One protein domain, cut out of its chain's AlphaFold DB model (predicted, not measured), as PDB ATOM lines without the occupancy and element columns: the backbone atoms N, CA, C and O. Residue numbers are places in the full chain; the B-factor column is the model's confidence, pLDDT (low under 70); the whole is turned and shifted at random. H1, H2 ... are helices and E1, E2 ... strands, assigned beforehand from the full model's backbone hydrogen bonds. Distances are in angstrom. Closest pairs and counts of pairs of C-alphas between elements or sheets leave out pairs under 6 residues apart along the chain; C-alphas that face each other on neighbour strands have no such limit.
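This is residues 82 to 131 and 191 to 310 of the 1095 residues of an uncharacterized protein of Chromera velia CCMP2878 (UniProt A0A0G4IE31). A twisted sheet of five strands curls round one long helix, H6, which covers one of its faces. Small parts extend the body at both ends: H1 and H2 at one, where residues 104 to 109 stick out, and at the other H4, H5 and the long unnamed stretch of residues 231 to 248, with H5 on the sheet's face opposite to H6. The printed part has 170 residues, with six named helices and five named strands in the order H1 H2 H3 E1 E2 H4 H5 E3 H6 E4 E5; the sheet runs E3 E2 E1 E4 E5, antiparallel throughout, and the class is mixed, helices and strands. The whole is compact, with a radius of gyration of the C-alphas of 17.6 A, yet elongated in outline, spanning 58 by 35 by 34 A.

H1, residues 91 to 98, and H2, residues 108 to 119, are close but not clearly touching, about perpendicular at 73 degrees; their closest C-alphas, of Ile 97 and Arg 114, are 7.2 A apart. H3, residues 127 to 130, is close to H1 but not clearly touching it, with the C-alphas of Ala 98 and Val 130 closest at 7.8 A. E1, residues 193 to 200, and E2, residues 203 to 212, form an antiparallel hairpin, with N 196 and O 208 within hydrogen-bond range at 2.9 A. H4, residues 216 to 221, and H5, residues 226 to 230, only just touch, and only at the corner, with 3 pairs of C-alphas within 8 A, the closest those of Pro 216 and Leu 226 at 6.7 A. H5 is on the sheet at a height of 8.5 A, only just over E2, on which 3 of its 5 C-alphas fall; H4 is not on the sheet. E3, residues 249 to 253, is an edge strand antiparallel to E2, with N 209 and O 252 at 2.8 A. H6, residues 256 to 276, is on the face opposite to H5, and its Ala 266 and Ala 286 of E4, residues 281 to 290, are the closest C-alphas of the two at 6.1 A. H2, with residues 113 to 118 alone, touches residues 272 to 276 of H6 at a shallow tilt of 10 degrees, opposite ways; the closest C-alphas, of Ala 117 and Phe 272, are 6.5 A apart. E4 is antiparallel to E1, with N 197 and O 286 at 2.8 A, and forms a hairpin with E5, residues 296 to 306, with N 287 and O 300 at 2.9 A. H1 only grazes the sheet, with its residues 91 to 94; the closest C-alphas of H1 and E5 are those of Ser 91 and Gln 300, 6.7 A apart. H2 and H4 are apart. Every O i to N i+4 pair is within hydrogen-bond range in H2 and H4, against 3 of 4 in H1, 15 of 17 in H6 and 0 of 1 in H5, which has 1 of 2 O i to N i+3 pairs within range; H3 is too short for an O i to N i+4 pair.

H1 begins at C-alpha 91, (3.401, -35.567, 41.017), and H2 is 16.3 A long. E1 measures 22.8 A, E2 28.8 A and E3 13.3 A. H6 is 30.7 A long from C-alpha 256 at (30.417, -42.882, 47.112). E4 measures 25.6 A. E5 measures 25.8 A, bends by 68 degrees at residue 299, and ends at C-alpha 306, (3.695, -49.024, 53.378).

The two C-alphas farthest apart are those of Asn 106 and Lys 243, at 58.4 A. Residues 132 to 190 are not printed, and C-alphas 131 and 191 are 23.8 A apart across the cut. The link from H5 to E3 is long, with 18 residues. The mean pLDDT of the printed part is 79.4; the 45 residues under 70 are 82 to 106, 126 to 131, 229, 231 to 240 and 244 to 246.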
ATOM      1  N   TYR A  82      12.148 -53.391  38.369       43.28
ATOM      2  CA  TYR A  82      11.397 -52.186  37.993       43.28
ATOM      3  C   TYR A  82      10.143 -52.490  37.161       43.28
ATOM      4  O   TYR A  82       9.117 -51.847  37.378       43.28
ATOM      5  N   ASP A  83      10.184 -53.529  36.325       38.16
ATOM      6  CA  ASP A  83       9.113 -53.942  35.398       38.16
ATOM      7  C   ASP A  83       7.804 -54.335  36.108       38.16
ATOM      8  O   ASP A  83       6.725 -54.336  35.518       38.16
ATOM      9  N   THR A  84       7.892 -54.685  37.395       37.28
ATOM     10  CA  THR A  84       6.764 -55.165  38.213       37.28
ATOM     11  C   THR A  84       6.150 -54.091  39.118       37.28
ATOM     12  O   THR A  84       5.148 -54.348  39.793       37.28
ATOM     13  N   LEU A  85       6.708 -52.874  39.142       34.50
ATOM     14  CA  LEU A  85       6.151 -51.763  39.913       34.50
ATOM     15  C   LEU A  85       5.006 -51.090  39.132       34.50
ATOM     16  O   LEU A  85       5.220 -50.642  38.008       34.50
ATOM     17  N   PRO A  86       3.798 -50.928  39.709       28.53
ATOM     18  CA  PRO A  86       2.712 -50.197  39.059       28.53
ATOM     19  C   PRO A  86       2.990 -48.684  39.090       28.53
ATOM     20  O   PRO A  86       2.501 -47.965  39.964       28.53
ATOM     21  N   VAL A  87       3.800 -48.200  38.145       36.91
ATOM     22  CA  VAL A  87       4.207 -46.793  38.063       36.91
ATOM     23  C   VAL A  87       3.013 -45.906  37.701       36.91
ATOM     24  O   VAL A  87       2.588 -45.825  36.552       36.91
ATOM     25  N   LYS A  88       2.524 -45.156  38.689       33.84
ATOM     26  CA  LYS A  88       1.920 -43.837  38.467       33.84
ATOM     27  C   LYS A  88       2.872 -42.788  39.052       33.84
ATOM     28  O   LYS A  88       3.339 -42.998  40.171       33.84
ATOM     29  N   PRO A  89       3.208 -41.708  38.325       37.84
ATOM     30  CA  PRO A  89       4.155 -40.709  38.812       37.84
ATOM     31  C   PRO A  89       3.622 -39.991  40.056       37.84
ATOM     32  O   PRO A  89       2.444 -39.644  40.131       37.84
ATOM     33  N   GLY A  90       4.508 -39.749  41.023       40.47
ATOM     34  CA  GLY A  90       4.191 -39.121  42.306       40.47
ATOM     35  C   GLY A  90       4.013 -37.603  42.258       40.47
ATOM     36  O   GLY A  90       4.110 -36.966  43.302       40.47
ATOM     37  N   SER A  91       3.736 -36.998  41.099       45.28
ATOM     38  CA  SER A  91       3.401 -35.567  41.017       45.28
ATOM     39  C   SER A  91       2.171 -35.228  41.867       45.28
ATOM     40  O   SER A  91       2.133 -34.202  42.534       45.28
ATOM     41  N   CYS A  92       1.210 -36.151  41.956       51.88
ATOM     42  CA  CYS A  92       0.071 -36.052  42.868       51.88
ATOM     43  C   CYS A  92       0.448 -36.058  44.363       51.88
ATOM     44  O   CYS A  92      -0.342 -35.569  45.164       51.88
ATOM     45  N   TRP A  93       1.624 -36.569  44.750       61.03
ATOM     46  CA  TRP A  93       2.110 -36.501  46.133       61.03
ATOM     47  C   TRP A  93       2.565 -35.081  46.475       61.03
ATOM     48  O   TRP A  93       2.096 -34.532  47.466       61.03
ATOM     49  N   TRP A  94       3.396 -34.461  45.624       65.19
ATOM     50  CA  TRP A  94       3.822 -33.069  45.827       65.19
ATOM     51  C   TRP A  94       2.627 -32.120  45.723       65.19
ATOM     52  O   TRP A  94       2.417 -31.311  46.619       65.19
ATOM     53  N   ASN A  95       1.773 -32.271  44.708       63.06
ATOM     54  CA  ASN A  95       0.595 -31.414  44.564       63.06
ATOM     55  C   ASN A  95      -0.300 -31.462  45.817       63.06
ATOM     56  O   ASN A  95      -0.728 -30.414  46.274       63.06
ATOM     57  N   ALA A  96      -0.498 -32.629  46.442       61.88
ATOM     58  CA  ALA A  96      -1.292 -32.755  47.672       61.88
ATOM     59  C   ALA A  96      -0.623 -32.194  48.952       61.88
ATOM     60  O   ALA A  96      -1.216 -32.268  50.028       61.88
ATOM     61  N   ILE A  97       0.600 -31.660  48.855       65.69
ATOM     62  CA  ILE A  97       1.341 -31.000  49.942       65.69
ATOM     63  C   ILE A  97       1.529 -29.508  49.634       65.69
ATOM     64  O   ILE A  97       1.287 -28.667  50.498       65.69
ATOM     65  N   ALA A  98       1.944 -29.163  48.413       62.69
ATOM     66  CA  ALA A  98       2.140 -27.776  47.997       62.69
ATOM     67  C   ALA A  98       0.810 -27.010  47.902       62.69
ATOM     68  O   ALA A  98       0.735 -25.868  48.353       62.69
ATOM     69  N   ASP A  99      -0.240 -27.638  47.360       69.38
ATOM     70  CA  ASP A  99      -1.544 -27.005  47.160       69.38
ATOM     71  C   ASP A  99      -2.208 -26.666  48.513       69.38
ATOM     72  O   ASP A  99      -2.581 -27.581  49.258       69.38
ATOM     73  N   PRO A 100      -2.385 -25.373  48.860       56.72
ATOM     74  CA  PRO A 100      -3.046 -24.971  50.102       56.72
ATOM     75  C   PRO A 100      -4.552 -25.280  50.108       56.72
ATOM     76  O   PRO A 100      -5.182 -25.157  51.155       56.72
ATOM     77  N   TYR A 101      -5.126 -25.692  48.971       56.97
ATOM     78  CA  TYR A 101      -6.526 -26.088  48.821       56.97
ATOM     79  C   TYR A 101      -6.727 -27.616  48.811       56.97
ATOM     80  O   TYR A 101      -7.864 -28.080  48.911       56.97
ATOM     81  N   ALA A 102      -5.653 -28.420  48.740       56.81
ATOM     82  CA  ALA A 102      -5.741 -29.882  48.872       56.81
ATOM     83  C   ALA A 102      -6.108 -30.323  50.303       56.81
ATOM     84  O   ALA A 102      -6.674 -31.400  50.510       56.81
ATOM     85  N   VAL A 103      -5.826 -29.468  51.289       57.41
ATOM     86  CA  VAL A 103      -6.401 -29.524  52.635       57.41
ATOM     87  C   VAL A 103      -7.580 -28.542  52.686       57.41
ATOM     88  O   VAL A 103      -7.403 -27.384  52.314       57.41
ATOM     89  N   PRO A 104      -8.775 -28.940  53.167       62.53
ATOM     90  CA  PRO A 104      -9.885 -28.005  53.335       62.53
ATOM     91  C   PRO A 104      -9.477 -26.828  54.238       62.53
ATOM     92  O   PRO A 104      -8.949 -27.084  55.325       62.53
ATOM     93  N   PRO A 105      -9.746 -25.560  53.865       56.00
ATOM     94  CA  PRO A 105      -9.249 -24.388  54.599       56.00
ATOM     95  C   PRO A 105      -9.715 -24.352  56.063       56.00
ATOM     96  O   PRO A 105      -8.988 -23.894  56.941       56.00
ATOM     97  N   ASN A 106     -10.879 -24.942  56.348       63.47
ATOM     98  CA  ASN A 106     -11.441 -25.104  57.690       63.47
ATOM     99  C   ASN A 106     -10.573 -25.989  58.617       63.47
ATOM    100  O   ASN A 106     -10.812 -26.029  59.821       63.47
ATOM    101  N   ASN A 107      -9.574 -26.711  58.093       76.12
ATOM    102  CA  ASN A 107      -8.663 -27.562  58.860       76.12
ATOM    103  C   ASN A 107      -7.310 -26.870  59.108       76.12
ATOM    104  O   ASN A 107      -6.241 -27.383  58.762       76.12
ATOM    105  N   ALA A 108      -7.356 -25.706  59.762       73.62
ATOM    106  CA  ALA A 108      -6.172 -24.933  60.146       73.62
ATOM    107  C   ALA A 108      -5.134 -25.764  60.934       73.62
ATOM    108  O   ALA A 108      -3.933 -25.563  60.776       73.62
ATOM    109  N   ARG A 109      -5.574 -26.764  61.719       73.19
ATOM    110  CA  ARG A 109      -4.696 -27.692  62.459       73.19
ATOM    111  C   ARG A 109      -3.866 -28.592  61.533       73.19
ATOM    112  O   ARG A 109      -2.743 -28.942  61.890       73.19
ATOM    113  N   LEU A 110      -4.395 -28.979  60.369       71.56
ATOM    114  CA  LEU A 110      -3.654 -29.752  59.367       71.56
ATOM    115  C   LEU A 110      -2.748 -28.852  58.517       71.56
ATOM    116  O   LEU A 110      -1.620 -29.255  58.249       71.56
ATOM    117  N   ASN A 111      -3.168 -27.624  58.198       73.81
ATOM    118  CA  ASN A 111      -2.312 -26.637  57.525       73.81
ATOM    119  C   ASN A 111      -1.115 -26.221  58.398       73.81
ATOM    120  O   ASN A 111       0.023 -26.390  57.984       73.81
ATOM    121  N   ALA A 112      -1.324 -25.856  59.667       78.50
ATOM    122  CA  ALA A 112      -0.219 -25.551  60.584       78.50
ATOM    123  C   ALA A 112       0.751 -26.739  60.785       78.50
ATOM    124  O   ALA A 112       1.948 -26.542  60.999       78.50
ATOM    125  N   ARG A 113       0.261 -27.987  60.689       72.62
ATOM    126  CA  ARG A 113       1.110 -29.195  60.666       72.62
ATOM    127  C   ARG A 113       1.870 -29.351  59.351       72.62
ATOM    128  O   ARG A 113       3.048 -29.678  59.400       72.62
ATOM    129  N   ARG A 114       1.219 -29.119  58.209       80.50
ATOM    130  CA  ARG A 114       1.821 -29.118  56.866       80.50
ATOM    131  C   ARG A 114       2.980 -28.132  56.803       80.50
ATOM    132  O   ARG A 114       4.084 -28.512  56.434       80.50
ATOM    133  N   ASP A 115       2.738 -26.903  57.243       79.38
ATOM    134  CA  ASP A 115       3.684 -25.798  57.141       79.38
ATOM    135  C   ASP A 115       4.862 -26.003  58.111       79.38
ATOM    136  O   ASP A 115       6.018 -25.893  57.708       79.38
ATOM    137  N   ARG A 116       4.604 -26.450  59.353       78.12
ATOM    138  CA  ARG A 116       5.664 -26.875  60.290       78.12
ATOM    139  C   ARG A 116       6.484 -28.054  59.754       78.12
ATOM    140  O   ARG A 116       7.701 -28.063  59.908       78.12
ATOM    141  N   ALA A 117       5.842 -29.046  59.137       70.25
ATOM    142  CA  ALA A 117       6.538 -30.199  58.572       70.25
ATOM    143  C   ALA A 117       7.381 -29.803  57.346       70.25
ATOM    144  O   ALA A 117       8.503 -30.286  57.207       70.25
ATOM    145  N   LEU A 118       6.896 -28.884  56.502       76.00
ATOM    146  CA  LEU A 118       7.655 -28.320  55.382       76.00
ATOM    147  C   LEU A 118       8.869 -27.519  55.872       76.00
ATOM    148  O   LEU A 118       9.958 -27.707  55.343       76.00
ATOM    149  N   LEU A 119       8.726 -26.721  56.934       78.56
ATOM    150  CA  LEU A 119       9.852 -26.032  57.582       78.56
ATOM    151  C   LEU A 119      10.876 -26.997  58.215       78.56
ATOM    152  O   LEU A 119      12.036 -26.633  58.374       78.56
ATOM    153  N   SER A 120      10.478 -28.230  58.556       75.31
ATOM    154  CA  SER A 120      11.401 -29.282  59.023       75.31
ATOM    155  C   SER A 120      12.095 -30.056  57.891       75.31
ATOM    156  O   SER A 120      12.988 -30.870  58.148       75.31
ATOM    157  N   LEU A 121      11.686 -29.833  56.638       79.19
ATOM    158  CA  LEU A 121      12.235 -30.493  55.462       79.19
ATOM    159  C   LEU A 121      13.415 -29.676  54.910       79.19
ATOM    160  O   LEU A 121      13.263 -28.929  53.948       79.19
ATOM    161  N   ASP A 122      14.599 -29.846  55.509       78.81
ATOM    162  CA  ASP A 122      15.872 -29.262  55.043       78.81
ATOM    163  C   ASP A 122      16.359 -29.920  53.733       78.81
ATOM    164  O   ASP A 122      17.341 -30.659  53.673       78.81
ATOM    165  N   VAL A 123      15.579 -29.716  52.672       78.94
ATOM    166  CA  VAL A 123      15.764 -30.280  51.338       78.94
ATOM    167  C   VAL A 123      15.384 -29.196  50.336       78.94
ATOM    168  O   VAL A 123      14.230 -28.769  50.292       78.94
ATOM    169  N   ARG A 124      16.329 -28.746  49.499       83.00
ATOM    170  CA  ARG A 124      16.018 -27.719  48.496       83.00
ATOM    171  C   ARG A 124      15.016 -28.255  47.473       83.00
ATOM    172  O   ARG A 124      15.129 -29.379  46.982       83.00
ATOM    173  N   ILE A 125      14.051 -27.413  47.125       73.12
ATOM    174  CA  ILE A 125      13.034 -27.658  46.102       73.12
ATOM    175  C   ILE A 125      13.321 -26.662  44.972       73.12
ATOM    176  O   ILE A 125      13.536 -25.484  45.271       73.12
ATOM    177  N   PRO A 126      13.376 -27.069  43.690       64.19
ATOM    178  CA  PRO A 126      13.588 -26.111  42.612       64.19
ATOM    179  C   PRO A 126      12.424 -25.120  42.552       64.19
ATOM    180  O   PRO A 126      11.267 -25.538  42.555       64.19
ATOM    181  N   ALA A 127      12.699 -23.821  42.409       47.88
ATOM    182  CA  ALA A 127      11.642 -22.819  42.227       47.88
ATOM    183  C   ALA A 127      10.753 -23.125  40.997       47.88
ATOM    184  O   ALA A 127       9.552 -22.870  41.010       47.88
ATOM    185  N   SER A 128      11.319 -23.772  39.973       43.88
ATOM    186  CA  SER A 128      10.609 -24.278  38.791       43.88
ATOM    187  C   SER A 128       9.647 -25.447  39.062       43.88
ATOM    188  O   SER A 128       8.761 -25.679  38.248       43.88
ATOM    189  N   VAL A 129       9.774 -26.157  40.190       43.44
ATOM    190  CA  VAL A 129       8.816 -27.190  40.647       43.44
ATOM    191  C   VAL A 129       7.664 -26.569  41.459       43.44
ATOM    192  O   VAL A 129       6.623 -27.197  41.631       43.44
ATOM    193  N   VAL A 130       7.824 -25.325  41.924       33.88
ATOM    194  CA  VAL A 130       6.808 -24.564  42.680       33.88
ATOM    195  C   VAL A 130       5.928 -23.700  41.755       33.88
ATOM    196  O   VAL A 130       4.849 -23.262  42.154       33.88
ATOM    197  N   LEU A 131       6.339 -23.488  40.501       23.95
ATOM    198  CA  LEU A 131       5.528 -22.826  39.474       23.95
ATOM    199  C   LEU A 131       4.545 -23.807  38.799       23.95
ATOM    200  O   LEU A 131       4.841 -24.997  38.672       23.95
ATOM    201  N   ARG A 191      25.815 -33.121  31.307       81.19
ATOM    202  CA  ARG A 191      24.694 -34.015  30.992       81.19
ATOM    203  C   ARG A 191      23.774 -34.109  32.203       81.19
ATOM    204  O   ARG A 191      24.196 -34.571  33.262       81.19
ATOM    205  N   ALA A 192      22.521 -33.701  32.021       86.12
ATOM    206  CA  ALA A 192      21.511 -33.742  33.065       86.12
ATOM    207  C   ALA A 192      21.394 -35.164  33.649       86.12
ATOM    208  O   ALA A 192      21.201 -36.149  32.925       86.12
ATOM    209  N   ALA A 193      21.550 -35.252  34.969       93.12
ATOM    210  CA  ALA A 193      21.703 -36.493  35.711       93.12
ATOM    211  C   ALA A 193      20.683 -36.555  36.855       93.12
ATOM    212  O   ALA A 193      20.715 -35.743  37.780       93.12
ATOM    213  N   LEU A 194      19.776 -37.532  36.786       95.38
ATOM    214  CA  LEU A 194      18.750 -37.766  37.800       95.38
ATOM    215  C   LEU A 194      19.201 -38.873  38.757       95.38
ATOM    216  O   LEU A 194      19.360 -40.026  38.361       95.38
ATOM    217  N   TYR A 195      19.373 -38.538  40.027       96.81
ATOM    218  CA  TYR A 195      19.835 -39.437  41.078       96.81
ATOM    219  C   TYR A 195      18.621 -40.047  41.785       96.81
ATOM    220  O   TYR A 195      17.988 -39.412  42.628       96.81
ATOM    221  N   ARG A 196      18.271 -41.288  41.428       96.81
ATOM    222  CA  ARG A 196      17.150 -42.024  42.025       96.81
ATOM    223  C   ARG A 196      17.639 -42.859  43.201       96.81
ATOM    224  O   ARG A 196      18.411 -43.799  43.027       96.81
ATOM    225  N   VAL A 197      17.172 -42.534  44.402       97.81
ATOM    226  CA  VAL A 197      17.688 -43.060  45.673       97.81
ATOM    227  C   VAL A 197      16.585 -43.775  46.434       97.81
ATOM    228  O   VAL A 197      15.503 -43.237  46.656       97.81
ATOM    229  N   CYS A 198      16.870 -45.000  46.862       97.75
ATOM    230  CA  CYS A 198      16.002 -45.829  47.675       97.75
ATOM    231  C   CYS A 198      16.530 -45.921  49.111       97.75
ATOM    232  O   CYS A 198      17.618 -46.442  49.354       97.75
ATOM    233  N   VAL A 199      15.705 -45.523  50.078       97.94
ATOM    234  CA  VAL A 199      15.912 -45.769  51.514       97.94
ATOM    235  C   VAL A 199      14.991 -46.895  51.994       97.94
ATOM    236  O   VAL A 199      13.862 -47.034  51.519       97.94
ATOM    237  N   ARG A 200      15.467 -47.731  52.926       96.56
ATOM    238  CA  ARG A 200      14.715 -48.857  53.514       96.56
ATOM    239  C   ARG A 200      14.941 -48.911  55.025       96.56
ATOM    240  O   ARG A 200      16.077 -48.848  55.471       96.56
ATOM    241  N   ARG A 201      13.890 -49.127  55.828       91.00
ATOM    242  CA  ARG A 201      13.981 -49.225  57.310       91.00
ATOM    243  C   ARG A 201      14.800 -50.419  57.840       91.00
ATOM    244  O   ARG A 201      14.988 -50.516  59.048       91.00
ATOM    245  N   SER A 202      15.250 -51.327  56.973       89.38
ATOM    246  CA  SER A 202      15.952 -52.568  57.338       89.38
ATOM    247  C   SER A 202      17.141 -52.904  56.426       89.38
ATOM    248  O   SER A 202      17.538 -54.063  56.359       89.38
ATOM    249  N   ALA A 203      17.656 -51.936  55.663       91.50
ATOM    250  CA  ALA A 203      18.814 -52.114  54.787       91.50
ATOM    251  C   ALA A 203      19.531 -50.770  54.578       91.50
ATOM    252  O   ALA A 203      18.957 -49.712  54.841       91.50
ATOM    253  N   SER A 204      20.764 -50.812  54.079       93.81
ATOM    254  CA  SER A 204      21.464 -49.619  53.600       93.81
ATOM    255  C   SER A 204      20.677 -48.910  52.482       93.81
ATOM    256  O   SER A 204      19.910 -49.554  51.752       93.81
ATOM    257  N   PRO A 205      20.848 -47.584  52.323       96.81
ATOM    258  CA  PRO A 205      20.379 -46.898  51.130       96.81
ATOM    259  C   PRO A 205      21.124 -47.418  49.895       96.81
ATOM    260  O   PRO A 205      22.284 -47.822  49.980       96.81
ATOM    261  N   TYR A 206      20.462 -47.381  48.743       96.94
ATOM    262  CA  TYR A 206      21.049 -47.690  47.438       96.94
ATOM    263  C   TYR A 206      20.360 -46.843  46.366       96.94
ATOM    264  O   TYR A 206      19.249 -46.364  46.582       96.94
ATOM    265  N   GLY A 207      20.972 -46.656  45.202       95.94
ATOM    266  CA  GLY A 207      20.363 -45.855  44.143       95.94
ATOM    267  C   GLY A 207      21.060 -45.984  42.800       95.94
ATOM    268  O   GLY A 207      22.027 -46.731  42.667       95.94
ATOM    269  N   PHE A 208      20.559 -45.256  41.809       96.25
ATOM    270  CA  PHE A 208      21.121 -45.198  40.463       96.25
ATOM    271  C   PHE A 208      20.988 -43.798  39.846       96.25
ATOM    272  O   PHE A 208      19.973 -43.124  40.019       96.25
ATOM    273  N   VAL A 209      22.030 -43.363  39.136       95.81
ATOM    274  CA  VAL A 209      22.014 -42.164  38.294       95.81
ATOM    275  C   VAL A 209      21.430 -42.551  36.943       95.81
ATOM    276  O   VAL A 209      21.913 -43.498  36.324       95.81
ATOM    277  N   VAL A 210      20.431 -41.810  36.478       94.19
ATOM    278  CA  VAL A 210      19.941 -41.843  35.099       94.19
ATOM    279  C   VAL A 210      20.472 -40.593  34.404       94.19
ATOM    280  O   VAL A 210      19.986 -39.489  34.651       94.19
ATOM    281  N   CYS A 211      21.491 -40.758  33.566       92.94
ATOM    282  CA  CYS A 211      22.043 -39.684  32.745       92.94
ATOM    283  C   CYS A 211      21.357 -39.691  31.378       92.94
ATOM    284  O   CYS A 211      21.355 -40.727  30.703       92.94
ATOM    285  N   ALA A 212      20.830 -38.544  30.945       89.44
ATOM    286  CA  ALA A 212      20.373 -38.376  29.568       89.44
ATOM    287  C   ALA A 212      21.553 -38.563  28.591       89.44
ATOM    288  O   ALA A 212      22.670 -38.102  28.854       89.44
ATOM    289  N   VAL A 213      21.324 -39.263  27.475       87.56
ATOM    290  CA  VAL A 213      22.337 -39.414  26.414       87.56
ATOM    291  C   VAL A 213      22.347 -38.197  25.495       87.56
ATOM    292  O   VAL A 213      23.421 -37.782  25.060       87.56
ATOM    293  N   LEU A 214      21.174 -37.613  25.236       85.56
ATOM    294  CA  LEU A 214      21.005 -36.441  24.386       85.56
ATOM    295  C   LEU A 214      20.734 -35.189  25.239       85.56
ATOM    296  O   LEU A 214      19.923 -35.258  26.170       85.56
ATOM    297  N   PRO A 215      21.363 -34.040  24.927       85.25
ATOM    298  CA  PRO A 215      20.974 -32.766  25.522       85.25
ATOM    299  C   PRO A 215      19.548 -32.371  25.066       85.25
ATOM    300  O   PRO A 215      19.044 -32.930  24.082       85.25
ATOM    301  N   PRO A 216      18.847 -31.473  25.787       81.94
ATOM    302  CA  PRO A 216      17.413 -31.235  25.578       81.94
ATOM    303  C   PRO A 216      17.050 -30.741  24.169       81.94
ATOM    304  O   PRO A 216      16.028 -31.142  23.621       81.94
ATOM    305  N   ASP A 217      17.915 -29.923  23.579       84.94
ATOM    306  CA  ASP A 217      17.882 -29.434  22.197       84.94
ATOM    307  C   ASP A 217      17.873 -30.582  21.168       84.94
ATOM    308  O   ASP A 217      16.894 -30.746  20.436       84.94
ATOM    309  N   ARG A 218      18.894 -31.451  21.164       84.88
ATOM    310  CA  ARG A 218      18.927 -32.666  20.329       84.88
ATOM    311  C   ARG A 218      17.763 -33.615  20.608       84.88
ATOM    312  O   ARG A 218      17.258 -34.257  19.695       84.88
ATOM    313  N   ALA A 219      17.305 -33.725  21.853       83.81
ATOM    314  CA  ALA A 219      16.143 -34.555  22.159       83.81
ATOM    315  C   ALA A 219      14.845 -33.989  21.543       83.81
ATOM    316  O   ALA A 219      14.034 -34.760  21.023       83.81
ATOM    317  N   ALA A 220      14.681 -32.662  21.518       84.06
ATOM    318  CA  ALA A 220      13.569 -31.994  20.843       84.06
ATOM    319  C   ALA A 220      13.629 -32.141  19.309       84.06
ATOM    320  O   ALA A 220      12.592 -32.386  18.691       84.06
ATOM    321  N   GLU A 221      14.822 -32.085  18.702       87.19
ATOM    322  CA  GLU A 221      15.052 -32.358  17.268       87.19
ATOM    323  C   GLU A 221      14.495 -33.736  16.856       87.19
ATOM    324  O   GLU A 221      13.737 -33.849  15.891       87.19
ATOM    325  N   PHE A 222      14.773 -34.777  17.649       82.25
ATOM    326  CA  PHE A 222      14.241 -36.132  17.441       82.25
ATOM    327  C   PHE A 222      12.805 -36.345  17.967       82.25
ATOM    328  O   PHE A 222      12.302 -37.469  17.915       82.25
ATOM    329  N   LYS A 223      12.128 -35.298  18.466       84.75
ATOM    330  CA  LYS A 223      10.783 -35.347  19.084       84.75
ATOM    331  C   LYS A 223      10.669 -36.344  20.250       84.75
ATOM    332  O   LYS A 223       9.611 -36.930  20.483       84.75
ATOM    333  N   ILE A 224      11.760 -36.537  20.984       81.25
ATOM    334  CA  ILE A 224      11.830 -37.404  22.162       81.25
ATOM    335  C   ILE A 224      11.239 -36.652  23.356       81.25
ATOM    336  O   ILE A 224      11.607 -35.509  23.619       81.25
ATOM    337  N   ASP A 225      10.361 -37.303  24.122       78.19
ATOM    338  CA  ASP A 225       9.908 -36.750  25.400       78.19
ATOM    339  C   ASP A 225      11.098 -36.607  26.364       78.19
ATOM    340  O   ASP A 225      11.746 -37.587  26.745       78.19
ATOM    341  N   LEU A 226      11.366 -35.368  26.783       72.44
ATOM    342  CA  LEU A 226      12.409 -35.041  27.753       72.44
ATOM    343  C   LEU A 226      12.189 -35.762  29.089       72.44
ATOM    344  O   LEU A 226      13.157 -36.174  29.725       72.44
ATOM    345  N   ASN A 227      10.933 -35.982  29.493       71.75
ATOM    346  CA  ASN A 227      10.604 -36.774  30.680       71.75
ATOM    347  C   ASN A 227      10.870 -38.265  30.433       71.75
ATOM    348  O   ASN A 227      11.378 -38.959  31.317       71.75
ATOM    349  N   GLY A 228      10.578 -38.733  29.216       71.25
ATOM    350  CA  GLY A 228      10.915 -40.052  28.690       71.25
ATOM    351  C   GLY A 228      12.376 -40.421  28.937       71.25
ATOM    352  O   GLY A 228      12.623 -41.467  29.529       71.25
ATOM    353  N   GLN A 229      13.337 -39.540  28.630       68.00
ATOM    354  CA  GLN A 229      14.768 -39.796  28.889       68.00
ATOM    355  C   GLN A 229      15.083 -40.163  30.358       68.00
ATOM    356  O   GLN A 229      15.999 -40.945  30.616       68.00
ATOM    357  N   PHE A 230      14.317 -39.651  31.327       71.50
ATOM    358  CA  PHE A 230      14.511 -39.909  32.762       71.50
ATOM    359  C   PHE A 230      13.591 -40.999  33.344       71.50
ATOM    360  O   PHE A 230      13.680 -41.342  34.538       71.50
ATOM    361  N   THR A 231      12.721 -41.591  32.520       68.44
ATOM    362  CA  THR A 231      12.045 -42.844  32.855       68.44
ATOM    363  C   THR A 231      12.911 -44.027  32.427       68.44
ATOM    364  O   THR A 231      13.380 -44.127  31.298       68.44
ATOM    365  N   VAL A 232      13.135 -44.963  33.349       59.84
ATOM    366  CA  VAL A 232      13.679 -46.280  32.997       59.84
ATOM    367  C   VAL A 232      12.471 -47.169  32.718       59.84
ATOM    368  O   VAL A 232      12.042 -47.917  33.592       59.84
ATOM    369  N   SER A 233      11.857 -46.982  31.546       56.31
ATOM    370  CA  SER A 233      10.873 -47.920  30.998       56.31
ATOM    371  C   SER A 233      11.494 -48.708  29.852       56.31
ATOM    372  O   SER A 233      12.288 -48.167  29.080       56.31
ATOM    373  N   GLU A 234      11.069 -49.960  29.690       53.53
ATOM    374  CA  GLU A 234      11.348 -50.743  28.486       53.53
ATOM    375  C   GLU A 234      10.763 -50.107  27.211       53.53
ATOM    376  O   GLU A 234      11.192 -50.465  26.116       53.53
ATOM    377  N   ASP A 235       9.819 -49.170  27.322       54.34
ATOM    378  CA  ASP A 235       9.214 -48.479  26.174       54.34
ATOM    379  C   ASP A 235      10.195 -47.528  25.458       54.34
ATOM    380  O   ASP A 235      10.009 -47.229  24.282       54.34
ATOM    381  N   ASN A 236      11.289 -47.117  26.115       58.09
ATOM    382  CA  ASN A 236      12.354 -46.273  25.543       58.09
ATOM    383  C   ASN A 236      13.296 -47.036  24.579       58.09
ATOM    384  O   ASN A 236      14.491 -46.737  24.481       58.09
ATOM    385  N   LYS A 237      12.784 -48.052  23.876       56.88
ATOM    386  CA  LYS A 237      13.514 -48.793  22.838       56.88
ATOM    387  C   LYS A 237      13.689 -47.911  21.599       56.88
ATOM    388  O   LYS A 237      12.725 -47.303  21.155       56.88
ATOM    389  N   ARG A 238      14.924 -47.882  21.069       62.09
ATOM    390  CA  ARG A 238      15.394 -47.302  19.786       62.09
ATOM    391  C   ARG A 238      14.462 -46.290  19.097       62.09
ATOM    392  O   ARG A 238      13.448 -46.677  18.524       62.09
ATOM    393  N   ILE A 239      14.921 -45.037  18.981       65.12
ATOM    394  CA  ILE A 239      14.323 -44.030  18.085       65.12
ATOM    395  C   ILE A 239      14.254 -44.629  16.661       65.12
ATOM    396  O   ILE A 239      15.313 -44.879  16.063       65.12
ATOM    397  N   PRO A 240      13.056 -44.901  16.111       62.84
ATOM    398  CA  PRO A 240      12.926 -45.665  14.876       62.84
ATOM    399  C   PRO A 240      13.539 -44.904  13.696       62.84
ATOM    400  O   PRO A 240      13.260 -43.727  13.487       62.84
ATOM    401  N   GLY A 241      14.390 -45.588  12.926       74.19
ATOM    402  CA  GLY A 241      15.082 -45.027  11.758       74.19
ATOM    403  C   GLY A 241      16.446 -44.378  12.034       74.19
ATOM    404  O   GLY A 241      17.146 -44.047  11.082       74.19
ATOM    405  N   THR A 242      16.875 -44.231  13.293       70.69
ATOM    406  CA  THR A 242      18.198 -43.655  13.612       70.69
ATOM    407  C   THR A 242      19.279 -44.724  13.820       70.69
ATOM    408  O   THR A 242      19.001 -45.827  14.289       70.69
ATOM    409  N   LYS A 243      20.543 -44.369  13.543       74.06
ATOM    410  CA  LYS A 243      21.743 -45.106  14.000       74.06
ATOM    411  C   LYS A 243      22.217 -44.642  15.395       74.06
ATOM    412  O   LYS A 243      23.386 -44.809  15.733       74.06
ATOM    413  N   ALA A 244      21.347 -43.989  16.168       62.91
ATOM    414  CA  ALA A 244      21.668 -43.508  17.510       62.91
ATOM    415  C   ALA A 244      21.956 -44.690  18.461       62.91
ATOM    416  O   ALA A 244      21.461 -45.793  18.218       62.91
ATOM    417  N   PRO A 245      22.738 -44.496  19.542       62.25
ATOM    418  CA  PRO A 245      22.995 -45.551  20.520       62.25
ATOM    419  C   PRO A 245      21.692 -46.134  21.091       62.25
ATOM    420  O   PRO A 245      20.736 -45.409  21.359       62.25
ATOM    421  N   ASP A 246      21.686 -47.449  21.328       69.31
ATOM    422  CA  ASP A 246      20.496 -48.277  21.601       69.31
ATOM    423  C   ASP A 246      19.646 -47.904  22.833       69.31
ATOM    424  O   ASP A 246      18.622 -48.545  23.088       69.31
ATOM    425  N   ARG A 247      20.049 -46.900  23.621       76.00
ATOM    426  CA  ARG A 247      19.351 -46.431  24.826       76.00
ATOM    427  C   ARG A 247      19.416 -44.907  24.926       76.00
ATOM    428  O   ARG A 247      20.493 -44.329  24.831       76.00
ATOM    429  N   LEU A 248      18.269 -44.284  25.203       79.88
ATOM    430  CA  LEU A 248      18.131 -42.833  25.420       79.88
ATOM    431  C   LEU A 248      18.786 -42.334  26.719       79.88
ATOM    432  O   LEU A 248      19.049 -41.142  26.872       79.88
ATOM    433  N   SER A 249      19.052 -43.237  27.662       86.44
ATOM    434  CA  SER A 249      19.694 -42.928  28.934       86.44
ATOM    435  C   SER A 249      20.697 -44.002  29.340       86.44
ATOM    436  O   SER A 249      20.516 -45.199  29.087       86.44
ATOM    437  N   HIS A 250      21.765 -43.572  30.007       88.38
ATOM    438  CA  HIS A 250      22.664 -44.474  30.716       88.38
ATOM    439  C   HIS A 250      22.254 -44.536  32.186       88.38
ATOM    440  O   HIS A 250      22.014 -43.506  32.814       88.38
ATOM    441  N   THR A 251      22.187 -45.749  32.733       91.25
ATOM    442  CA  THR A 251      21.906 -45.984  34.152       91.25
ATOM    443  C   THR A 251      23.153 -46.533  34.834       91.25
ATOM    444  O   THR A 251      23.687 -47.551  34.399       91.25
ATOM    445  N   PHE A 252      23.600 -45.877  35.905       93.75
ATOM    446  CA  PHE A 252      24.775 -46.264  36.694       93.75
ATOM    447  C   PHE A 252      24.395 -46.409  38.175       93.75
ATOM    448  O   PHE A 252      23.646 -45.568  38.669       93.75
ATOM    449  N   PRO A 253      24.894 -47.405  38.927       94.62
ATOM    450  CA  PRO A 253      24.658 -47.473  40.371       94.62
ATOM    451  C   PRO A 253      25.305 -46.274  41.089       94.62
ATOM    452  O   PRO A 253      26.458 -45.937  40.822       94.62
ATOM    453  N   ILE A 254      24.590 -45.632  42.023       92.88
ATOM    454  CA  ILE A 254      25.169 -44.562  42.853       92.88
ATOM    455  C   ILE A 254      26.008 -45.211  43.955       92.88
ATOM    456  O   ILE A 254      25.470 -45.840  44.866       92.88
ATOM    457  N   GLY A 255      27.321 -45.002  43.893       90.69
ATOM    458  CA  GLY A 255      28.244 -45.218  45.006       90.69
ATOM    459  C   GLY A 255      28.788 -43.899  45.565       90.69
ATOM    460  O   GLY A 255      28.517 -42.819  45.040       90.69
ATOM    461  N   GLY A 256      29.599 -43.995  46.620       92.44
ATOM    462  CA  GLY A 256      30.417 -42.882  47.112       92.44
ATOM    463  C   GLY A 256      29.636 -41.666  47.632       92.44
ATOM    464  O   GLY A 256      28.609 -41.797  48.301       92.44
ATOM    465  N   THR A 257      30.174 -40.476  47.354       91.94
ATOM    466  CA  THR A 257      29.712 -39.174  47.869       91.94
ATOM    467  C   THR A 257      28.258 -38.876  47.525       91.94
ATOM    468  O   THR A 257      27.471 -38.591  48.422       91.94
ATOM    469  N   ALA A 258      27.854 -39.062  46.266       94.31
ATOM    470  CA  ALA A 258      26.488 -38.781  45.832       94.31
ATOM    471  C   ALA A 258      25.432 -39.584  46.620       94.31
ATOM    472  O   ALA A 258      24.396 -39.028  46.976       94.31
ATOM    473  N   LEU A 259      25.690 -40.856  46.967       96.12
ATOM    474  CA  LEU A 259      24.773 -41.635  47.818       96.12
ATOM    475  C   LEU A 259      24.812 -41.157  49.277       96.12
ATOM    476  O   LEU A 259      23.773 -41.100  49.931       96.12
ATOM    477  N   ARG A 260      26.000 -40.802  49.783       96.00
ATOM    478  CA  ARG A 260      26.199 -40.276  51.145       96.00
ATOM    479  C   ARG A 260      25.469 -38.949  51.372       96.00
ATOM    480  O   ARG A 260      24.990 -38.724  52.476       96.00
ATOM    481  N   GLU A 261      25.378 -38.105  50.349       96.50
ATOM    482  CA  GLU A 261      24.731 -36.787  50.400       96.50
ATOM    483  C   GLU A 261      23.214 -36.863  50.161       96.50
ATOM    484  O   GLU A 261      22.444 -36.214  50.863       96.50
ATOM    485  N   THR A 262      22.755 -37.704  49.228       96.75
ATOM    486  CA  THR A 262      21.321 -37.814  48.883       96.75
ATOM    487  C   THR A 262      20.519 -38.747  49.791       96.75
ATOM    488  O   THR A 262      19.319 -38.538  49.980       96.75
ATOM    489  N   ALA A 263      21.134 -39.771  50.395       97.12
ATOM    490  CA  ALA A 263      20.418 -40.679  51.292       97.12
ATOM    491  C   ALA A 263      19.867 -39.999  52.568       97.12
ATOM    492  O   ALA A 263      18.739 -40.326  52.940       97.12
ATOM    493  N   PRO A 264      20.569 -39.053  53.233       97.06
ATOM    494  CA  PRO A 264      19.996 -38.232  54.304       97.06
ATOM    495  C   PRO A 264      18.733 -37.471  53.880       97.06
ATOM    496  O   PRO A 264      17.736 -37.513  54.600       97.06
ATOM    497  N   LEU A 265      18.731 -36.875  52.684       96.88
ATOM    498  CA  LEU A 265      17.579 -36.150  52.135       96.88
ATOM    499  C   LEU A 265      16.405 -37.105  51.867       96.88
ATOM    500  O   LEU A 265      15.268 -36.845  52.253       96.88
ATOM    501  N   ALA A 266      16.679 -38.282  51.295       97.25
ATOM    502  CA  ALA A 266      15.678 -39.337  51.127       97.25
ATOM    503  C   ALA A 266      15.129 -39.852  52.474       97.25
ATOM    504  O   ALA A 266      13.955 -40.221  52.563       97.25
ATOM    505  N   TRP A 267      15.938 -39.843  53.539       97.31
ATOM    506  CA  TRP A 267      15.497 -40.146  54.902       97.31
ATOM    507  C   TRP A 267      14.637 -39.040  55.521       97.31
ATOM    508  O   TRP A 267      13.666 -39.373  56.202       97.31
ATOM    509  N   GLN A 268      14.938 -37.760  55.282       96.31
ATOM    510  CA  GLN A 268      14.078 -36.637  55.681       96.31
ATOM    511  C   GLN A 268      12.723 -36.718  54.967       96.31
ATOM    512  O   GLN A 268      11.694 -36.738  55.636       96.31
ATOM    513  N   VAL A 269      12.708 -36.895  53.637       95.94
ATOM    514  CA  VAL A 269      11.471 -37.084  52.852       95.94
ATOM    515  C   VAL A 269      10.677 -38.300  53.345       95.94
ATOM    516  O   VAL A 269       9.457 -38.215  53.482       95.94
ATOM    517  N   LEU A 270      11.333 -39.420  53.687       95.62
ATOM    518  CA  LEU A 270      10.659 -40.576  54.291       95.62
ATOM    519  C   LEU A 270      10.015 -40.220  55.639       95.62
ATOM    520  O   LEU A 270       8.842 -40.535  55.826       95.62
ATOM    521  N   ARG A 271      10.739 -39.558  56.553       94.56
ATOM    522  CA  ARG A 271      10.210 -39.159  57.872       94.56
ATOM    523  C   ARG A 271       9.042 -38.186  57.742       94.56
ATOM    524  O   ARG A 271       7.999 -38.437  58.329       94.56
ATOM    525  N   PHE A 272       9.185 -37.152  56.915       94.12
ATOM    526  CA  PHE A 272       8.113 -36.214  56.579       94.12
ATOM    527  C   PHE A 272       6.879 -36.956  56.037       94.12
ATOM    528  O   PHE A 272       5.760 -36.708  56.479       94.12
ATOM    529  N   THR A 273       7.073 -37.919  55.125       91.50
ATOM    530  CA  THR A 273       5.966 -38.711  54.562       91.50
ATOM    531  C   THR A 273       5.271 -39.559  55.631       91.50
ATOM    532  O   THR A 273       4.048 -39.686  55.614       91.50
ATOM    533  N   GLU A 274       6.033 -40.148  56.554       92.62
ATOM    534  CA  GLU A 274       5.490 -40.924  57.671       92.62
ATOM    535  C   GLU A 274       4.774 -40.050  58.712       92.62
ATOM    536  O   GLU A 274       3.744 -40.457  59.236       92.62
ATOM    537  N   GLU A 275       5.271 -38.848  59.002       88.94
ATOM    538  CA  GLU A 275       4.667 -37.949  59.989       88.94
ATOM    539  C   GLU A 275       3.411 -37.256  59.445       88.94
ATOM    540  O   GLU A 275       2.340 -37.352  60.050       88.94
ATOM    541  N   PHE A 276       3.511 -36.618  58.274       88.38
ATOM    542  CA  PHE A 276       2.426 -35.826  57.690       88.38
ATOM    543  C   PHE A 276       1.208 -36.691  57.332       88.38
ATOM    544  O   PHE A 276       0.088 -36.412  57.759       88.38
ATOM    545  N   TRP A 277       1.430 -37.809  56.631       88.00
ATOM    546  CA  TRP A 277       0.368 -38.757  56.272       88.00
ATOM    547  C   TRP A 277       0.061 -39.778  57.388       88.00
ATOM    548  O   TRP A 277      -0.736 -40.694  57.184       88.00
ATOM    549  N   ARG A 278       0.727 -39.666  58.549       89.19
ATOM    550  CA  ARG A 278       0.773 -40.637  59.667       89.19
ATOM    551  C   ARG A 278       1.238 -42.067  59.308       89.19
ATOM    552  O   ARG A 278       1.281 -42.919  60.197       89.19
ATOM    553  N   LEU A 279       1.544 -42.358  58.038       93.12
ATOM    554  CA  LEU A 279       1.876 -43.691  57.514       93.12
ATOM    555  C   LEU A 279       3.139 -44.281  58.163       93.12
ATOM    556  O   LEU A 279       4.017 -43.562  58.618       93.12
ATOM    557  N   GLN A 280       3.304 -45.606  58.102       93.31
ATOM    558  CA  GLN A 280       4.615 -46.230  58.323       93.31
ATOM    559  C   GLN A 280       5.149 -46.851  57.032       93.31
ATOM    560  O   GLN A 280       4.565 -47.792  56.486       93.31
ATOM    561  N   LEU A 281       6.290 -46.350  56.567       95.81
ATOM    562  CA  LEU A 281       6.964 -46.772  55.348       95.81
ATOM    563  C   LEU A 281       8.100 -47.746  55.666       95.81
ATOM    564  O   LEU A 281       8.935 -47.524  56.535       95.81
ATOM    565  N   THR A 282       8.156 -48.843  54.918       96.81
ATOM    566  CA  THR A 282       9.303 -49.770  54.920       96.81
ATOM    567  C   THR A 282      10.381 -49.352  53.926       96.81
ATOM    568  O   THR A 282      11.552 -49.672  54.131       96.81
ATOM    569  N   GLN A 283       9.984 -48.637  52.872       97.44
ATOM    570  CA  GLN A 283      10.814 -48.228  51.746       97.44
ATOM    571  C   GLN A 283      10.248 -46.948  51.123       97.44
ATOM    572  O   GLN A 283       9.027 -46.834  50.978       97.44
ATOM    573  N   LEU A 284      11.126 -46.037  50.707       97.56
ATOM    574  CA  LEU A 284      10.815 -44.870  49.878       97.56
ATOM    575  C   LEU A 284      11.882 -44.754  48.781       97.56
ATOM    576  O   LEU A 284      13.057 -45.010  49.035       97.56
ATOM    577  N   VAL A 285      11.462 -44.398  47.570       97.31
ATOM    578  CA  VAL A 285      12.313 -44.110  46.412       97.31
ATOM    579  C   VAL A 285      12.045 -42.671  45.993       97.31
ATOM    580  O   VAL A 285      10.914 -42.342  45.634       97.31
ATOM    581  N   ALA A 286      13.070 -41.829  46.044       97.06
ATOM    582  CA  ALA A 286      13.010 -40.408  45.726       97.06
ATOM    583  C   ALA A 286      13.988 -40.057  44.597       97.06
ATOM    584  O   ALA A 286      15.055 -40.660  44.481       97.06
ATOM    585  N   ASP A 287      13.606 -39.080  43.782       97.00
ATOM    586  CA  ASP A 287      14.404 -38.562  42.674       97.00
ATOM    587  C   ASP A 287      14.999 -37.202  43.063       97.00
ATOM    588  O   ASP A 287      14.267 -36.302  43.488       97.00
ATOM    589  N   PHE A 288      16.311 -37.049  42.876       96.88
ATOM    590  CA  PHE A 288      17.063 -35.819  43.130       96.88
ATOM    591  C   PHE A 288      17.841 -35.388  41.883       96.88
ATOM    592  O   PHE A 288      18.269 -36.230  41.094       96.88
ATOM    593  N   ILE A 289      18.092 -34.091  41.739       96.00
ATOM    594  CA  ILE A 289      19.115 -33.553  40.830       96.00
ATOM    595  C   ILE A 289      20.158 -32.786  41.640       96.00
ATOM    596  O   ILE A 289      19.873 -32.330  42.750       96.00
ATOM    597  N   ARG A 290      21.354 -32.626  41.077       95.88
ATOM    598  CA  ARG A 290      22.351 -31.691  41.598       95.88
ATOM    599  C   ARG A 290      22.288 -30.398  40.789       95.88
ATOM    600  O   ARG A 290      22.287 -30.467  39.563       95.88
ATOM    601  N   GLY A 291      22.191 -29.259  41.466       94.25
ATOM    602  CA  GLY A 291      22.240 -27.942  40.836       94.25
ATOM    603  C   GLY A 291      23.662 -27.542  40.438       94.25
ATOM    604  O   GLY A 291      24.642 -28.155  40.866       94.25
ATOM    605  N   GLU A 292      23.768 -26.485  39.635       92.19
ATOM    606  CA  GLU A 292      25.047 -25.852  39.266       92.19
ATOM    607  C   GLU A 292      25.743 -25.218  40.483       92.19
ATOM    608  O   GLU A 292      26.967 -25.178  40.555       92.19
ATOM    609  N   ASP A 293      24.959 -24.833  41.495       93.31
ATOM    610  CA  ASP A 293      25.409 -24.428  42.833       93.31
ATOM    611  C   ASP A 293      26.000 -25.587  43.668       93.31
ATOM    612  O   ASP A 293      26.399 -25.399  44.816       93.31
ATOM    613  N   GLY A 294      26.025 -26.806  43.120       93.31
ATOM    614  CA  GLY A 294      26.519 -28.010  43.777       93.31
ATOM    615  C   GLY A 294      25.585 -28.591  44.843       93.31
ATOM    616  O   GLY A 294      25.928 -29.639  45.406       93.31
ATOM    617  N   HIS A 295      24.426 -27.982  45.109       95.38
ATOM    618  CA  HIS A 295      23.458 -28.469  46.090       95.38
ATOM    619  C   HIS A 295      22.499 -29.508  45.499       95.38
ATOM    620  O   HIS A 295      22.343 -29.658  44.286       95.38
ATOM    621  N   TRP A 296      21.842 -30.251  46.387       96.25
ATOM    622  CA  TRP A 296      20.887 -31.294  46.037       96.25
ATOM    623  C   TRP A 296      19.453 -30.784  46.099       96.25
ATOM    624  O   TRP A 296      19.011 -30.270  47.126       96.25
ATOM    625  N   TYR A 297      18.727 -30.990  45.005       95.44
ATOM    626  CA  TYR A 297      17.332 -30.609  44.854       95.44
ATOM    627  C   TYR A 297      16.450 -31.849  44.739       95.44
ATOM    628  O   TYR A 297      16.703 -32.730  43.914       95.44
ATOM    629  N   PHE A 298      15.396 -31.914  45.545       95.69
ATOM    630  CA  PHE A 298      14.405 -32.986  45.497       95.69
ATOM    631  C   PHE A 298      13.323 -32.695  44.456       95.69
ATOM    632  O   PHE A 298      12.761 -31.602  44.419       95.69
ATOM    633  N   ILE A 299      13.018 -33.697  43.627       94.38
ATOM    634  CA  ILE A 299      12.054 -33.589  42.527       94.38
ATOM    635  C   ILE A 299      10.735 -34.289  42.865       94.38
ATOM    636  O   ILE A 299       9.674 -33.676  42.792       94.38
ATOM    637  N   GLN A 300      10.771 -35.579  43.215       93.81
ATOM    638  CA  GLN A 300       9.554 -36.372  43.452       93.81
ATOM    639  C   GLN A 300       9.813 -37.637  44.274       93.81
ATOM    640  O   GLN A 300      10.890 -38.233  44.205       93.81
ATOM    641  N   VAL A 301       8.780 -38.133  44.961       95.00
ATOM    642  CA  VAL A 301       8.727 -39.538  45.393       95.00
ATOM    643  C   VAL A 301       8.308 -40.392  44.193       95.00
ATOM    644  O   VAL A 301       7.190 -40.267  43.695       95.00
ATOM    645  N   LYS A 302       9.188 -41.278  43.718       93.69
ATOM    646  CA  LYS A 302       8.908 -42.168  42.578       93.69
ATOM    647  C   LYS A 302       8.114 -43.412  42.980       93.69
ATOM    648  O   LYS A 302       7.294 -43.886  42.201       93.69
ATOM    649  N   ALA A 303       8.367 -43.949  44.177       94.94
ATOM    650  CA  ALA A 303       7.660 -45.101  44.738       94.94
ATOM    651  C   ALA A 303       7.833 -45.176  46.265       94.94
ATOM    652  O   ALA A 303       8.820 -44.689  46.810       94.94
ATOM    653  N   PHE A 304       6.923 -45.850  46.967       96.62
ATOM    654  CA  PHE A 304       7.073 -46.179  48.390       96.62
ATOM    655  C   PHE A 304       6.336 -47.477  48.743       96.62
ATOM    656  O   PHE A 304       5.467 -47.935  48.002       96.62
ATOM    657  N   ARG A 305       6.681 -48.090  49.883       95.44
ATOM    658  CA  ARG A 305       6.064 -49.334  50.376       95.44
ATOM    659  C   ARG A 305       5.619 -49.175  51.827       95.44
ATOM    660  O   ARG A 305       6.445 -49.221  52.740       95.44
ATOM    661  N   ILE A 306       4.312 -49.030  52.041       95.69
ATOM    662  CA  ILE A 306       3.695 -49.024  53.378       95.69
ATOM    663  C   ILE A 306       3.928 -50.388  54.055       95.69
ATOM    664  O   ILE A 306       3.927 -51.433  53.401       95.69
ATOM    665  N   ARG A 307       4.149 -50.394  55.373       93.62
ATOM    666  CA  ARG A 307       4.341 -51.614  56.168       93.62
ATOM    667  C   ARG A 307       3.064 -52.470  56.182       93.62
ATOM    668  O   ARG A 307       2.023 -52.014  56.654       93.62
ATOM    669  N   LYS A 308       3.147 -53.734  55.730       91.94
ATOM    670  CA  LYS A 308       2.053 -54.721  55.870       91.94
ATOM    671  C   LYS A 308       1.595 -54.776  57.340       91.94
ATOM    672  O   LYS A 308       2.428 -54.857  58.240       91.94
ATOM    673  N   GLY A 309       0.283 -54.725  57.576       88.06
ATOM    674  CA  GLY A 309      -0.301 -54.762  58.924       88.06
ATOM    675  C   GLY A 309      -0.201 -53.462  59.733       88.06
ATOM    676  O   GLY A 309      -0.646 -53.446  60.880       88.06
ATOM    677  N   TRP A 310       0.339 -52.371  59.173       84.88
ATOM    678  CA  TRP A 310       0.212 -51.053  59.796       84.88
ATOM    679  C   TRP A 310      -1.264 -50.641  59.846       84.88
ATOM    680  O   TRP A 310      -1.956 -50.644  58.828       84.88
TER     681      TRP A 310